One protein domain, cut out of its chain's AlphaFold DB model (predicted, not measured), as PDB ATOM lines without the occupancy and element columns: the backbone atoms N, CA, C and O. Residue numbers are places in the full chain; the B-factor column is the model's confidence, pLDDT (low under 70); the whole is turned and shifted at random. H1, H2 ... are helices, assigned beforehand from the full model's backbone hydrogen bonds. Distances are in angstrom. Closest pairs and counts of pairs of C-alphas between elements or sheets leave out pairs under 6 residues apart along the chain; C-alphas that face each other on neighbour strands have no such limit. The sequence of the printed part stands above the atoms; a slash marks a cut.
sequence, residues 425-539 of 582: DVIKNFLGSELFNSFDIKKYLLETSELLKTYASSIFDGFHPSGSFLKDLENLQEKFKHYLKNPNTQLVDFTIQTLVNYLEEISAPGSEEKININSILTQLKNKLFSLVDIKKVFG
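AT A GLANCE: This is residues 425 to 539 of the 582 residues of the protein "GDSL lipase family lipoprotein" of Mycoplasma flocculare ATCC 27399 (UniProt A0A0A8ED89). Two long helices, H5 and H6, cross as a steep X, and the loop joining them makes one far end of the domain, where residues 508 to 513 stick out. H4 packs on the beginning of H5 at residues 491 to 492, short H1 and H2 lie near the first residues of H4, and short H3 and H7 lie toward the end away from that loop. The printed part has 115 residues with seven named helices, H1 to H7 in chain order, and no named strand; the class is all helix. It is compact, with a radius of gyration of the C-alphas of 14.5 A, yet elongated in outline, spanning 44 by 29 by 27 A.

IN THESE COORDINATES: H5, the longest helix, holds residues 491 to 506 and measures 22.1 A from its first C-alpha at (198.119, 152.738, 217.869) to its last at (219.257, 150.168, 223.719). H6, residues 517 to 530, is 19.8 A long, and H4, residues 469 to 480, is 15.8 A. H1, residues 425 to 431, begins at C-alpha 425, (204.759, 164.774, 216.584), and is 9.8 A long. H2 holds residues 441 to 446, H3 residues 450 to 455 and H7 residues 534 to 537, at 8.5 A, 8.6 A and 5.0 A. C-alpha 537 is at (190.603, 137.381, 217.810).

HOW THE PARTS SIT: H4 and H5 are the hubs, touching three helices each. H5 and H6 touch at a steep tilt of 49 degrees, opposite ways; their closest C-alphas, those of Thr 498 and Leu 524, are 6.5 A apart. With residues 491 to 492 alone, H5 touches H4 at a steep tilt of 60 degrees, opposite ways, closest at the C-alphas of Gln 477 and Leu 491, 5.9 A. H1 only just touches H5, with 3 pairs of C-alphas within 8 A, closest at Ile 427 and Ile 496, 6.6 A, about perpendicular at 87 degrees; H5 does this with residues 492 to 496 alone. H1 also only just touches H4, with 3 such pairs, at residues 469 to 470 of H4 alone; the closest C-alphas, of Leu 431 and Leu 470, are 5.6 A apart. H2 only just touches H4, with 3 such pairs, at residues 469 to 473 of H4 alone; the closest C-alphas, of Ile 441 and Phe 469, are 6.9 A apart. H2 and H3 touch only at the corner, and only just, with 3 such pairs, closest at the C-alphas of Leu 446 and Lys 453, 5.1 A. H7 touches no helix; it is close to H3 but not clearly touching, the closest C-alphas, of Tyr 455 and Val 537, being 7.7 A apart. H4 and H6 are apart. Every O i to N i+4 pair is within hydrogen-bond range in H1, H2, H3, H5 and H6, and 6 of 8 are in H4; H7 is too short for such a pair.

THE WHOLE: The two C-alphas farthest apart, those of Pro 509 and Gly 539, are 44.4 A apart. The printed part has no cut. The link from H3 to H4, residues 456 to 468, is long. The mean pLDDT of the printed part is 81.6; residues 446 to 457 and residue 539 are under 70.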
ATOM      1  N   ASP A 425     205.216 164.130 217.823       77.81
ATOM      2  CA  ASP A 425     204.759 164.774 216.584       77.81
ATOM      3  C   ASP A 425     205.817 164.672 215.480       77.81
ATOM      4  O   ASP A 425     205.513 164.514 214.300       77.81
ATOM      5  N   VAL A 426     207.086 164.674 215.871       76.75
ATOM      6  CA  VAL A 426     208.220 164.589 214.948       76.75
ATOM      7  C   VAL A 426     208.445 163.194 214.460       76.75
ATOM      8  O   VAL A 426     208.588 162.992 213.260       76.75
ATOM      9  N   ILE A 427     208.451 162.224 215.371       80.88
ATOM     10  CA  ILE A 427     208.538 160.827 214.973       80.88
ATOM     11  C   ILE A 427     207.325 160.495 214.105       80.88
ATOM     12  O   ILE A 427     207.488 159.841 213.084       80.88
ATOM     13  N   LYS A 428     206.135 161.021 214.419       82.06
ATOM     14  CA  LYS A 428     204.950 160.903 213.562       82.06
ATOM     15  C   LYS A 428     205.216 161.443 212.153       82.06
ATOM     16  O   LYS A 428     204.990 160.720 211.187       82.06
ATOM     17  N   ASN A 429     205.749 162.659 212.025       76.94
ATOM     18  CA  ASN A 429     206.094 163.251 210.728       76.94
ATOM     19  C   ASN A 429     207.182 162.458 209.986       76.94
ATOM     20  O   ASN A 429     207.062 162.225 208.787       76.94
ATOM     21  N   PHE A 430     208.212 161.993 210.692       78.00
ATOM     22  CA  PHE A 430     209.286 161.174 210.135       78.00
ATOM     23  C   PHE A 430     208.757 159.835 209.605       78.00
ATOM     24  O   PHE A 430     209.042 159.467 208.468       78.00
ATOM     25  N   LEU A 431     207.912 159.150 210.377       78.00
ATOM     26  CA  LEU A 431     207.227 157.914 209.986       78.00
ATOM     27  C   LEU A 431     206.217 158.122 208.844       78.00
ATOM     28  O   LEU A 431     205.912 157.184 208.110       78.00
ATOM     29  N   GLY A 432     205.686 159.338 208.696       76.50
ATOM     30  CA  GLY A 432     204.820 159.735 207.585       76.50
ATOM     31  C   GLY A 432     205.570 160.201 206.332       76.50
ATOM     32  O   GLY A 432     204.920 160.460 205.320       76.50
ATOM     33  N   SER A 433     206.899 160.325 206.390       75.38
ATOM     34  CA  SER A 433     207.715 160.800 205.272       75.38
ATOM     35  C   SER A 433     207.862 159.757 204.164       75.38
ATOM     36  O   SER A 433     207.710 158.553 204.386       75.38
ATOM     37  N   GLU A 434     208.252 160.219 202.972       75.44
ATOM     38  CA  GLU A 434     208.449 159.353 201.802       75.44
ATOM     39  C   GLU A 434     209.518 158.267 202.006       75.44
ATOM     40  O   GLU A 434     209.521 157.256 201.303       75.44
ATOM     41  N   LEU A 435     210.389 158.440 203.006       73.06
ATOM     42  CA  LEU A 435     211.444 157.492 203.369       73.06
ATOM     43  C   LEU A 435     210.893 156.118 203.782       73.06
ATOM     44  O   LEU A 435     211.586 155.115 203.621       73.06
ATOM     45  N   PHE A 436     209.654 156.064 204.284       76.25
ATOM     46  CA  PHE A 436     208.994 154.834 204.737       76.25
ATOM     47  C   PHE A 436     207.905 154.334 203.785       76.25
ATOM     48  O   PHE A 436     207.220 153.365 204.105       76.25
ATOM     49  N   ASN A 437     207.747 154.943 202.607       77.31
ATOM     50  CA  ASN A 437     206.688 154.558 201.668       77.31
ATOM     51  C   ASN A 437     206.823 153.113 201.161       77.31
ATOM     52  O   ASN A 437     205.834 152.500 200.767       77.31
ATOM     53  N   SER A 438     208.039 152.561 201.175       74.19
ATOM     54  CA  SER A 438     208.321 151.176 200.787       74.19
ATOM     55  C   SER A 438     208.138 150.159 201.919       74.19
ATOM     56  O   SER A 438     208.282 148.960 201.676       74.19
ATOM     57  N   PHE A 439     207.850 150.596 203.148       78.81
ATOM     58  CA  PHE A 439     207.656 149.679 204.266       78.81
ATOM     59  C   PHE A 439     206.246 149.084 204.253       78.81
ATOM     60  O   PHE A 439     205.257 149.777 204.484       78.81
ATOM     61  N   ASP A 440     206.160 147.771 204.044       80.00
ATOM     62  CA  ASP A 440     204.899 147.035 204.105       80.00
ATOM     63  C   ASP A 440     204.643 146.517 205.531       80.00
ATOM     64  O   ASP A 440     205.130 145.455 205.942       80.00
ATOM     65  N   ILE A 441     203.832 147.258 206.292       78.19
ATOM     66  CA  ILE A 441     203.453 146.862 207.655       78.19
ATOM     67  C   ILE A 441     202.659 145.546 207.687       78.19
ATOM     68  O   ILE A 441     202.746 144.800 208.664       78.19
ATOM     69  N   LYS A 442     201.888 145.230 206.637       78.56
ATOM     70  CA  LYS A 442     201.097 143.995 206.570       78.56
ATOM     71  C   LYS A 442     202.037 142.809 206.438       78.56
ATOM     72  O   LYS A 442     201.919 141.865 207.219       78.56
ATOM     73  N   LYS A 443     202.983 142.881 205.497       78.25
ATOM     74  CA  LYS A 443     204.045 141.882 205.329       78.25
ATOM     75  C   LYS A 443     204.784 141.672 206.648       78.25
ATOM     76  O   LYS A 443     204.877 140.548 207.138       78.25
ATOM     77  N   TYR A 444     205.189 142.770 207.281       76.75
ATOM     78  CA  TYR A 444     205.888 142.752 208.558       76.75
ATOM     79  C   TYR A 444     205.096 142.060 209.692       76.75
ATOM     80  O   TYR A 444     205.627 141.217 210.423       76.75
ATOM     81  N   LEU A 445     203.808 142.375 209.849       73.44
ATOM     82  CA  LEU A 445     202.983 141.803 210.916       73.44
ATOM     83  C   LEU A 445     202.543 140.354 210.630       73.44
ATOM     84  O   LEU A 445     202.430 139.571 211.576       73.44
ATOM     85  N   LEU A 446     202.313 139.982 209.363       69.38
ATOM     86  CA  LEU A 446     201.785 138.667 208.970       69.38
ATOM     87  C   LEU A 446     202.858 137.600 208.734       69.38
ATOM     88  O   LEU A 446     202.673 136.458 209.149       69.38
ATOM     89  N   GLU A 447     203.979 137.927 208.086       68.00
ATOM     90  CA  GLU A 447     204.998 136.923 207.721       68.00
ATOM     91  C   GLU A 447     205.815 136.433 208.924       68.00
ATOM     92  O   GLU A 447     206.550 135.453 208.840       68.00
ATOM     93  N   THR A 448     205.663 137.078 210.078       56.84
ATOM     94  CA  THR A 448     206.494 136.824 211.257       56.84
ATOM     95  C   THR A 448     205.871 135.844 212.261       56.84
ATOM     96  O   THR A 448     206.420 135.653 213.350       56.84
ATOM     97  N   SER A 449     204.716 135.241 211.954       61.03
ATOM     98  CA  SER A 449     204.118 134.146 212.735       61.03
ATOM     99  C   SER A 449     203.112 133.372 211.892       61.03
ATOM    100  O   SER A 449     202.090 133.923 211.490       61.03
ATOM    101  N   GLU A 450     203.341 132.071 211.704       65.25
ATOM    102  CA  GLU A 450     202.385 131.190 211.016       65.25
ATOM    103  C   GLU A 450     201.008 131.174 211.697       65.25
ATOM    104  O   GLU A 450     199.976 131.068 211.038       65.25
ATOM    105  N   LEU A 451     200.954 131.392 213.014       62.50
ATOM    106  CA  LEU A 451     199.692 131.485 213.743       62.50
ATOM    107  C   LEU A 451     198.956 132.801 213.424       62.50
ATOM    108  O   LEU A 451     197.752 132.794 213.199       62.50
ATOM    109  N   LEU A 452     199.657 133.932 213.313       63.12
ATOM    110  CA  LEU A 452     199.028 135.195 212.892       63.12
ATOM    111  C   LEU A 452     198.638 135.170 211.416       63.12
ATOM    112  O   LEU A 452     197.556 135.613 211.055       63.12
ATOM    113  N   LYS A 453     199.468 134.579 210.566       67.94
ATOM    114  CA  LYS A 453     199.130 134.341 209.165       67.94
ATOM    115  C   LYS A 453     197.874 133.475 209.019       67.94
ATOM    116  O   LYS A 453     197.038 133.749 208.165       67.94
ATOM    117  N   THR A 454     197.701 132.480 209.890       67.12
ATOM    118  CA  THR A 454     196.533 131.587 209.876       67.12
ATOM    119  C   THR A 454     195.273 132.251 210.438       67.12
ATOM    120  O   THR A 454     194.198 132.075 209.875       67.12
ATOM    121  N   TYR A 455     195.383 133.017 211.526       63.22
ATOM    122  CA  TYR A 455     194.210 133.467 212.292       63.22
ATOM    123  C   TYR A 455     193.978 134.981 212.309       63.22
ATOM    124  O   TYR A 455     192.864 135.421 212.572       63.22
ATOM    125  N   ALA A 456     195.007 135.782 212.037       66.38
ATOM    126  CA  ALA A 456     194.889 137.228 211.880       66.38
ATOM    127  C   ALA A 456     194.785 137.648 210.408       66.38
ATOM    128  O   ALA A 456     194.469 138.805 210.162       66.38
ATOM    129  N   SER A 457     194.986 136.754 209.430       68.81
ATOM    130  CA  SER A 457     194.786 137.062 208.001       68.81
ATOM    131  C   SER A 457     193.433 137.725 207.738       68.81
ATOM    132  O   SER A 457     193.402 138.759 207.079       68.81
ATOM    133  N   SER A 458     192.371 137.231 208.378       71.19
ATOM    134  CA  SER A 458     191.023 137.808 208.319       71.19
ATOM    135  C   SER A 458     190.912 139.230 208.889       71.19
ATOM    136  O   SER A 458     190.102 140.024 208.418       71.19
ATOM    137  N   ILE A 459     191.746 139.608 209.866       72.12
ATOM    138  CA  ILE A 459     191.825 140.987 210.392       72.12
ATOM    139  C   ILE A 459     192.429 141.921 209.335       72.12
ATOM    140  O   ILE A 459     192.030 143.082 209.211       72.12
ATOM    141  N   PHE A 460     193.379 141.410 208.551       74.69
ATOM    142  CA  PHE A 460     194.027 142.133 207.459       74.69
ATOM    143  C   PHE A 460     193.309 141.967 206.108       74.69
ATOM    144  O   PHE A 460     193.803 142.484 205.095       74.69
ATOM    145  N   ASP A 461     192.148 141.306 206.061       76.56
ATOM    146  CA  ASP A 461     191.344 141.218 204.844       76.56
ATOM    147  C   ASP A 461     190.905 142.619 204.400       76.56
ATOM    148  O   ASP A 461     190.496 143.480 205.194       76.56
ATOM    149  N   GLY A 462     191.087 142.888 203.106       73.69
ATOM    150  CA  GLY A 462     190.868 144.207 202.511       73.69
ATOM    151  C   GLY A 462     191.794 145.315 203.030       73.69
ATOM    152  O   GLY A 462     191.554 146.481 202.727       73.69
ATOM    153  N   PHE A 463     192.824 145.006 203.832       80.31
ATOM    154  CA  PHE A 463     193.896 145.960 204.115       80.31
ATOM    155  C   PHE A 463     194.881 145.979 202.945       80.31
ATOM    156  O   PHE A 463     195.504 144.956 202.624       80.31
ATOM    157  N   HIS A 464     195.026 147.160 202.355       78.69
ATOM    158  CA  HIS A 464     195.994 147.465 201.313       78.69
ATOM    159  C   HIS A 464     196.954 148.530 201.851       78.69
ATOM    160  O   HIS A 464     196.468 149.581 202.278       78.69
ATOM    161  N   PRO A 465     198.277 148.275 201.849       77.12
ATOM    162  CA  PRO A 465     199.260 149.299 202.172       77.12
ATOM    163  C   PRO A 465     199.033 150.535 201.301       77.12
ATOM    164  O   PRO A 465     198.923 150.445 200.077       77.12
ATOM    165  N   SER A 466     198.935 151.690 201.942       77.25
ATOM    166  CA  SER A 466     198.719 152.990 201.306       77.25
ATOM    167  C   SER A 466     199.998 153.584 200.719       77.25
ATOM    168  O   SER A 466     199.953 154.639 200.088       77.25
ATOM    169  N   GLY A 467     201.136 152.921 200.948       71.88
ATOM    170  CA  GLY A 467     202.454 153.445 200.618       71.88
ATOM    171  C   GLY A 467     202.885 154.565 201.561       71.88
ATOM    172  O   GLY A 467     203.669 155.402 201.151       71.88
ATOM    173  N   SER A 468     202.353 154.623 202.786       80.25
ATOM    174  CA  SER A 468     202.813 155.505 203.863       80.25
ATOM    175  C   SER A 468     202.642 154.779 205.192       80.25
ATOM    176  O   SER A 468     201.521 154.451 205.583       80.25
ATOM    177  N   PHE A 469     203.744 154.546 205.908       82.25
ATOM    178  CA  PHE A 469     203.721 153.776 207.154       82.25
ATOM    179  C   PHE A 469     202.790 154.382 208.213       82.25
ATOM    180  O   PHE A 469     202.051 153.657 208.879       82.25
ATOM    181  N   LEU A 470     202.768 155.713 208.335       85.12
ATOM    182  CA  LEU A 470     201.859 156.392 209.255       85.12
ATOM    183  C   LEU A 470     200.385 156.154 208.898       85.12
ATOM    184  O   LEU A 470     199.609 155.754 209.763       85.12
ATOM    185  N   LYS A 471     200.005 156.359 207.630       85.62
ATOM    186  CA  LYS A 471     198.626 156.112 207.171       85.62
ATOM    187  C   LYS A 471     198.242 154.646 207.321       85.62
ATOM    188  O   LYS A 471     197.096 154.331 207.619       85.62
ATOM    189  N   ASP A 472     199.198 153.745 207.146       86.00
ATOM    190  CA  ASP A 472     198.984 152.321 207.342       86.00
ATOM    191  C   ASP A 472     198.715 151.983 208.811       86.00
ATOM    192  O   ASP A 472     197.775 151.243 209.095       86.00
ATOM    193  N   LEU A 473     199.449 152.581 209.755       85.44
ATOM    194  CA  LEU A 473     199.146 152.479 211.187       85.44
ATOM    195  C   LEU A 473     197.762 153.057 211.531       85.44
ATOM    196  O   LEU A 473     197.029 152.454 212.318       85.44
ATOM    197  N   GLU A 474     197.385 154.188 210.932       87.94
ATOM    198  CA  GLU A 474     196.061 154.809 211.106       87.94
ATOM    199  C   GLU A 474     194.938 153.928 210.531       87.94
ATOM    200  O   GLU A 474     193.913 153.718 211.174       87.94
ATOM    201  N   ASN A 475     195.140 153.318 209.365       86.50
ATOM    202  CA  ASN A 475     194.182 152.377 208.779       86.50
ATOM    203  C   ASN A 475     194.072 151.083 209.605       86.50
ATOM    204  O   ASN A 475     192.989 150.498 209.720       86.50
ATOM    205  N   LEU A 476     195.181 150.628 210.197       84.19
ATOM    206  CA  LEU A 476     195.181 149.485 211.107       84.19
ATOM    207  C   LEU A 476     194.456 149.792 212.416       84.19
ATOM    208  O   LEU A 476     193.783 148.898 212.921       84.19
ATOM    209  N   GLN A 477     194.526 151.021 212.940       87.06
ATOM    210  CA  GLN A 477     193.793 151.438 214.144       87.06
ATOM    211  C   GLN A 477     192.313 151.055 214.065       87.06
ATOM    212  O   GLN A 477     191.809 150.375 214.958       87.06
ATOM    213  N   GLU A 478     191.629 151.439 212.985       83.50
ATOM    214  CA  GLU A 478     190.193 151.181 212.835       83.50
ATOM    215  C   GLU A 478     189.881 149.685 212.731       83.50
ATOM    216  O   GLU A 478     188.944 149.196 213.365       83.50
ATOM    217  N   LYS A 479     190.714 148.919 212.014       82.19
ATOM    218  CA  LYS A 479     190.555 147.459 211.904       82.19
ATOM    219  C   LYS A 479     190.825 146.739 213.227       82.19
ATOM    220  O   LYS A 479     190.124 145.787 213.569       82.19
ATOM    221  N   PHE A 480     191.824 147.185 213.985       82.19
ATOM    222  CA  PHE A 480     192.240 146.549 215.233       82.19
ATOM    223  C   PHE A 480     191.376 146.951 216.425       82.19
ATOM    224  O   PHE A 480     191.323 146.193 217.390       82.19
ATOM    225  N   LYS A 481     190.660 148.081 216.365       86.62
ATOM    226  CA  LYS A 481     189.904 148.680 217.479       86.62
ATOM    227  C   LYS A 481     189.075 147.683 218.294       86.62
ATOM    228  O   LYS A 481     189.123 147.698 219.523       86.62
ATOM    229  N   HIS A 482     188.352 146.784 217.626       85.19
ATOM    230  CA  HIS A 482     187.508 145.778 218.283       85.19
ATOM    231  C   HIS A 482     188.297 144.618 218.903       85.19
ATOM    232  O   HIS A 482     187.820 143.988 219.846       85.19
ATOM    233  N   TYR A 483     189.515 144.377 218.425       84.38
ATOM    234  CA  TYR A 483     190.428 143.346 218.908       84.38
ATOM    235  C   TYR A 483     191.389 143.853 219.985       84.38
ATOM    236  O   TYR A 483     192.051 143.042 220.621       84.38
ATOM    237  N   LEU A 484     191.474 145.162 220.239       87.19
ATOM    238  CA  LEU A 484     192.309 145.698 221.314       87.19
ATOM    239  C   LEU A 484     191.716 145.368 222.697       87.19
ATOM    240  O   LEU A 484     190.496 145.362 222.909       87.19
ATOM    241  N   LYS A 485     192.598 145.143 223.677       89.56
ATOM    242  CA  LYS A 485     192.248 145.070 225.106       89.56
ATOM    243  C   LYS A 485     191.584 146.368 225.569       89.56
ATOM    244  O   LYS A 485     190.607 146.320 226.308       89.56
ATOM    245  N   ASN A 486     192.081 147.506 225.081       90.69
ATOM    246  CA  ASN A 486     191.472 148.822 225.248       90.69
ATOM    247  C   ASN A 486     191.166 149.433 223.864       90.69
ATOM    248  O   ASN A 486     192.101 149.837 223.171       90.69
ATOM    249  N   PRO A 487     189.885 149.537 223.461       87.44
ATOM    250  CA  PRO A 487     189.492 150.119 222.174       87.44
ATOM    251  C   PRO A 487     189.876 151.595 221.983       87.44
ATOM    252  O   PRO A 487     189.865 152.080 220.856       87.44
ATOM    253  N   ASN A 488     190.198 152.314 223.064       89.56
ATOM    254  CA  ASN A 488     190.583 153.728 223.016       89.56
ATOM    255  C   ASN A 488     192.093 153.941 222.833       89.56
ATOM    256  O   ASN A 488     192.537 155.085 222.745       89.56
ATOM    257  N   THR A 489     192.898 152.874 222.809       89.06
ATOM    258  CA  THR A 489     194.338 152.994 222.561       89.06
ATOM    259  C   THR A 489     194.581 153.535 221.156       89.06
ATOM    260  O   THR A 489     194.111 152.944 220.190       89.06
ATOM    261  N   GLN A 490     195.349 154.620 221.049       90.69
ATOM    262  CA  GLN A 490     195.826 155.173 219.782       90.69
ATOM    263  C   GLN A 490     197.100 154.430 219.357       90.69
ATOM    264  O   GLN A 490     198.150 154.586 219.982       90.69
ATOM    265  N   LEU A 491     197.016 153.591 218.323       87.19
ATOM    266  CA  LEU A 491     198.119 152.738 217.869       87.19
ATOM    267  C   LEU A 491     199.326 153.551 217.401       87.19
ATOM    268  O   LEU A 491     200.451 153.152 217.689       87.19
ATOM    269  N   VAL A 492     199.112 154.683 216.728       88.44
ATOM    270  CA  VAL A 492     200.199 155.583 216.303       88.44
ATOM    271  C   VAL A 492     200.991 156.071 217.519       88.44
ATOM    272  O   VAL A 492     202.189 155.809 217.613       88.44
ATOM    273  N   ASP A 493     200.318 156.685 218.495       89.50
ATOM    274  CA  ASP A 493     200.969 157.223 219.697       89.50
ATOM    275  C   ASP A 493     201.658 156.128 220.516       89.50
ATOM    276  O   ASP A 493     202.758 156.326 221.037       89.50
ATOM    277  N   PHE A 494     201.028 154.954 220.615       89.38
ATOM    278  CA  PHE A 494     201.609 153.802 221.295       89.38
ATOM    279  C   PHE A 494     202.871 153.291 220.589       89.38
ATOM    280  O   PHE A 494     203.865 152.988 221.254       89.38
ATOM    281  N   THR A 495     202.847 153.202 219.256       88.31
ATOM    282  CA  THR A 495     203.987 152.760 218.437       88.31
ATOM    283  C   THR A 495     205.154 153.722 218.602       88.31
ATOM    284  O   THR A 495     206.271 153.292 218.880       88.31
ATOM    285  N   ILE A 496     204.880 155.024 218.524       89.56
ATOM    286  CA  ILE A 496     205.878 156.078 218.696       89.56
ATOM    287  C   ILE A 496     206.489 156.029 220.097       89.56
ATOM    288  O   ILE A 496     207.709 155.991 220.226       89.56
ATOM    289  N   GLN A 497     205.668 155.963 221.149       90.50
ATOM    290  CA  GLN A 497     206.178 155.879 222.521       90.50
ATOM    291  C   GLN A 497     207.012 154.612 222.736       90.50
ATOM    292  O   GLN A 497     208.030 154.646 223.423       90.50
ATOM    293  N   THR A 498     206.587 153.494 222.149       90.75
ATOM    294  CA  THR A 498     207.335 152.239 222.222       90.75
ATOM    295  C   THR A 498     208.694 152.369 221.545       90.75
ATOM    296  O   THR A 498     209.684 151.909 222.110       90.75
ATOM    297  N   LEU A 499     208.748 153.000 220.368       89.88
ATOM    298  CA  LEU A 499     209.995 153.245 219.651       89.88
ATOM    299  C   LEU A 499     210.942 154.112 220.483       89.88
ATOM    300  O   LEU A 499     212.074 153.701 220.699       89.88
ATOM    301  N   VAL A 500     210.469 155.254 220.995       89.88
ATOM    302  CA  VAL A 500     211.274 156.169 221.829       89.88
ATOM    303  C   VAL A 500     211.865 155.438 223.028       89.88
ATOM    304  O   VAL A 500     213.083 155.384 223.166       89.88
ATOM    305  N   ASN A 501     211.014 154.788 223.829       91.38
ATOM    306  CA  ASN A 501     211.458 154.079 225.029       91.38
ATOM    307  C   ASN A 501     212.473 152.981 224.698       91.38
ATOM    308  O   ASN A 501     213.389 152.724 225.473       91.38
ATOM    309  N   TYR A 502     212.296 152.304 223.561       92.31
ATOM    310  CA  TYR A 502     213.218 151.256 223.156       92.31
ATOM    311  C   TYR A 502     214.558 151.813 222.680       92.31
ATOM    312  O   TYR A 502     215.593 151.252 223.026       92.31
ATOM    313  N   LEU A 503     214.557 152.914 221.922       91.44
ATOM    314  CA  LEU A 503     215.787 153.589 221.509       91.44
ATOM    315  C   LEU A 503     216.573 154.104 222.722       91.44
ATOM    316  O   LEU A 503     217.792 153.956 222.752       91.44
ATOM    317  N   GLU A 504     215.891 154.638 223.737       91.44
ATOM    318  CA  GLU A 504     216.507 155.008 225.018       91.44
ATOM    319  C   GLU A 504     217.121 153.789 225.724       91.44
ATOM    320  O   GLU A 504     218.280 153.833 226.137       91.44
ATOM    321  N   GLU A 505     216.380 152.678 225.806       92.31
ATOM    322  CA  GLU A 505     216.835 151.433 226.440       92.31
ATOM    323  C   GLU A 505     218.106 150.876 225.781       92.31
ATOM    324  O   GLU A 505     219.073 150.552 226.471       92.31
ATOM    325  N   ILE A 506     218.126 150.769 224.448       92.62
ATOM    326  CA  ILE A 506     219.257 150.168 223.719       92.62
ATOM    327  C   ILE A 506     220.457 151.103 223.570       92.62
ATOM    328  O   ILE A 506     221.519 150.643 223.162       92.62
ATOM    329  N   SER A 507     220.304 152.384 223.911       89.19
ATOM    330  CA  SER A 507     221.405 153.356 223.930       89.19
ATOM    331  C   SER A 507     222.177 153.359 225.250       89.19
ATOM    332  O   SER A 507     223.164 154.083 225.390       89.19
ATOM    333  N   ALA A 508     221.745 152.562 226.232       90.88
ATOM    334  CA  ALA A 508     222.513 152.334 227.446       90.88
ATOM    335  C   ALA A 508     223.801 151.537 227.138       90.88
ATOM    336  O   ALA A 508     223.756 150.599 226.332       90.88
ATOM    337  N   PRO A 509     224.932 151.841 227.810       89.19
ATOM    338  CA  PRO A 509     226.184 151.111 227.616       89.19
ATOM    339  C   PRO A 509     226.008 149.593 227.753       89.19
ATOM    340  O   PRO A 509     225.382 149.119 228.706       89.19
ATOM    341  N   GLY A 510     226.581 148.829 226.822       91.38
ATOM    342  CA  GLY A 510     226.501 147.364 226.796       91.38
ATOM    343  C   GLY A 510     225.273 146.792 226.074       91.38
ATOM    344  O   GLY A 510     225.073 145.579 226.098       91.38
ATOM    345  N   SER A 511     224.433 147.629 225.455       93.81
ATOM    346  CA  SER A 511     223.300 147.193 224.619       93.81
ATOM    347  C   SER A 511     223.523 147.412 223.118       93.81
ATOM    348  O   SER A 511     222.602 147.206 222.327       93.81
ATOM    349  N   GLU A 512     224.738 147.765 222.699       94.62
ATOM    350  CA  GLU A 512     225.062 148.194 221.334       94.62
ATOM    351  C   GLU A 512     224.767 147.113 220.278       94.62
ATOM    352  O   GLU A 512     224.358 147.416 219.159       94.62
ATOM    353  N   GLU A 513     224.913 145.835 220.633       92.75
ATOM    354  CA  GLU A 513     224.582 144.684 219.775       92.75
ATOM    355  C   GLU A 513     223.080 144.577 219.444       92.75
ATOM    356  O   GLU A 513     222.692 144.010 218.419       92.75
ATOM    357  N   LYS A 514     222.220 145.164 220.287       93.00
ATOM    358  CA  LYS A 514     220.763 145.202 220.090       93.00
ATOM    359  C   LYS A 514     220.333 146.316 219.136       93.00
ATOM    360  O   LYS A 514     219.171 146.343 218.733       93.00
ATOM    361  N   ILE A 515     221.235 147.224 218.756       93.94
ATOM    362  CA  ILE A 515     220.950 148.324 217.826       93.94
ATOM    363  C   ILE A 515     220.965 147.784 216.391       93.94
ATOM    364  O   ILE A 515     221.922 147.946 215.640       93.94
ATOM    365  N   ASN A 516     219.902 147.077 216.025       91.12
ATOM    366  CA  ASN A 516     219.674 146.547 214.686       91.12
ATOM    367  C   ASN A 516     218.170 146.572 214.369       91.12
ATOM    368  O   ASN A 516     217.326 146.564 215.273       91.12
ATOM    369  N   ILE A 517     217.827 146.606 213.084       85.62
ATOM    370  CA  ILE A 517     216.451 146.726 212.596       85.62
ATOM    371  C   ILE A 517     215.598 145.570 213.088       85.62
ATOM    372  O   ILE A 517     214.491 145.797 213.569       85.62
ATOM    373  N   ASN A 518     216.111 144.340 213.035       84.62
ATOM    374  CA  ASN A 518     215.357 143.169 213.474       84.62
ATOM    375  C   ASN A 518     214.949 143.269 214.945       84.62
ATOM    376  O   ASN A 518     213.817 142.927 215.290       84.62
ATOM    377  N   SER A 519     215.836 143.765 215.803       89.38
ATOM    378  CA  SER A 519     215.574 143.953 217.227       89.38
ATOM    379  C   SER A 519     214.567 145.081 217.473       89.38
ATOM    380  O   SER A 519     213.589 144.872 218.197       89.38
ATOM    381  N   ILE A 520     214.735 146.232 216.805       88.25
ATOM    382  CA  ILE A 520     213.798 147.371 216.863       88.25
ATOM    383  C   ILE A 520     212.400 146.936 216.433       88.25
ATOM    384  O   ILE A 520     211.428 147.105 217.170       88.25
ATOM    385  N   LEU A 521     212.308 146.311 215.263       83.94
ATOM    386  CA  LEU A 521     211.065 145.794 214.727       83.94
ATOM    387  C   LEU A 521     210.454 144.764 215.689       83.94
ATOM    388  O   LEU A 521     209.307 144.919 216.102       83.94
ATOM    389  N   THR A 522     211.212 143.750 216.119       85.06
ATOM    390  CA  THR A 522     210.718 142.703 217.037       85.06
ATOM    391  C   THR A 522     210.146 143.287 218.327       85.06
ATOM    392  O   THR A 522     209.094 142.834 218.789       85.06
ATOM    393  N   GLN A 523     210.782 144.314 218.892       87.75
ATOM    394  CA  GLN A 523     210.256 144.988 220.073       87.75
ATOM    395  C   GLN A 523     208.928 145.694 219.782       87.75
ATOM    396  O   GLN A 523     207.964 145.503 220.533       87.75
ATOM    397  N   LEU A 524     208.853 146.471 218.695       84.81
ATOM    398  CA  LEU A 524     207.616 147.140 218.275       84.81
ATOM    399  C   LEU A 524     206.487 146.125 218.093       84.81
ATOM    400  O   LEU A 524     205.402 146.292 218.652       84.81
ATOM    401  N   LYS A 525     206.771 145.021 217.404       82.69
ATOM    402  CA  LYS A 525     205.846 143.904 217.217       82.69
ATOM    403  C   LYS A 525     205.348 143.338 218.543       82.69
ATOM    404  O   LYS A 525     204.139 143.250 218.750       82.69
ATOM    405  N   ASN A 526     206.250 142.940 219.439       84.50
ATOM    406  CA  ASN A 526     205.874 142.311 220.708       84.50
ATOM    407  C   ASN A 526     204.979 143.234 221.544       84.50
ATOM    408  O   ASN A 526     204.011 142.788 222.164       84.50
ATOM    409  N   LYS A 527     205.271 144.535 221.524       88.25
ATOM    410  CA  LYS A 527     204.493 145.554 222.229       88.25
ATOM    411  C   LYS A 527     203.135 145.786 221.573       88.25
ATOM    412  O   LYS A 527     202.140 145.802 222.295       88.25
ATOM    413  N   LEU A 528     203.055 145.858 220.246       83.00
ATOM    414  CA  LEU A 528     201.784 145.958 219.523       83.00
ATOM    415  C   LEU A 528     200.885 144.741 219.781       83.00
ATOM    416  O   LEU A 528     199.722 144.904 220.143       83.00
ATOM    417  N   PHE A 529     201.423 143.519 219.718       79.69
ATOM    418  CA  PHE A 529     200.644 142.313 220.026       79.69
ATOM    419  C   PHE A 529     200.215 142.226 221.488       79.69
ATOM    420  O   PHE A 529     199.163 141.659 221.782       79.69
ATOM    421  N   SER A 530     200.959 142.838 222.410       83.69
ATOM    422  CA  SER A 530     200.533 142.910 223.809       83.69
ATOM    423  C   SER A 530     199.226 143.694 224.005       83.69
ATOM    424  O   SER A 530     198.532 143.465 225.003       83.69
ATOM    425  N   LEU A 531     198.856 144.563 223.052       84.44
ATOM    426  CA  LEU A 531     197.591 145.300 223.056       84.44
ATOM    427  C   LEU A 531     196.404 144.469 222.570       84.44
ATOM    428  O   LEU A 531     195.267 144.806 222.893       84.44
ATOM    429  N   VAL A 532     196.649 143.408 221.805       82.50
ATOM    430  CA  VAL A 532     195.593 142.588 221.211       82.50
ATOM    431  C   VAL A 532     194.992 141.668 222.272       82.50
ATOM    432  O   VAL A 532     195.692 140.973 223.014       82.50
ATOM    433  N   ASP A 533     193.667 141.665 222.357       85.06
ATOM    434  CA  ASP A 533     192.899 140.691 223.113       85.06
ATOM    435  C   ASP A 533     192.696 139.442 222.260       85.06
ATOM    436  O   ASP A 533     191.796 139.336 221.425       85.06
ATOM    437  N   ILE A 534     193.558 138.465 222.509       76.12
ATOM    438  CA  ILE A 534     193.549 137.171 221.838       76.12
ATOM    439  C   ILE A 534     192.169 136.492 221.967       76.12
ATOM    440  O   ILE A 534     191.701 135.871 221.020       76.12
ATOM    441  N   LYS A 535     191.418 136.665 223.061       79.62
ATOM    442  CA  LYS A 535     190.090 136.029 223.164       79.62
ATOM    443  C   LYS A 535     189.104 136.560 222.124       79.62
ATOM    444  O   LYS A 535     188.281 135.790 221.632       79.62
ATOM    445  N   LYS A 536     189.213 137.846 221.776       79.81
ATOM    446  CA  LYS A 536     188.384 138.495 220.751       79.81
ATOM    447  C   LYS A 536     188.793 138.095 219.337       79.81
ATOM    448  O   LYS A 536     187.932 137.993 218.475       79.81
ATOM    449  N   VAL A 537     190.083 137.840 219.111       72.44
ATOM    450  CA  VAL A 537     190.603 137.381 217.810       72.44
ATOM    451  C   VAL A 537     190.202 135.933 217.517       72.44
ATOM    452  O   VAL A 537     189.837 135.614 216.394       72.44
ATOM    453  N   PHE A 538     190.231 135.057 218.526       70.31
ATOM    454  CA  PHE A 538     190.064 133.606 218.343       70.31
ATOM    455  C   PHE A 538     188.699 133.058 218.806       70.31
ATOM    456  O   PHE A 538     188.534 131.849 218.942       70.31
ATOM    457  N   GLY A 539     187.711 133.921 219.071       64.50
ATOM    458  CA  GLY A 539     186.329 133.492 219.325       64.50
ATOM    459  C   GLY A 539     186.111 132.678 220.611       64.50
ATOM    460  O   GLY A 539     185.263 131.792 220.633       64.50
TER     461      GLY A 539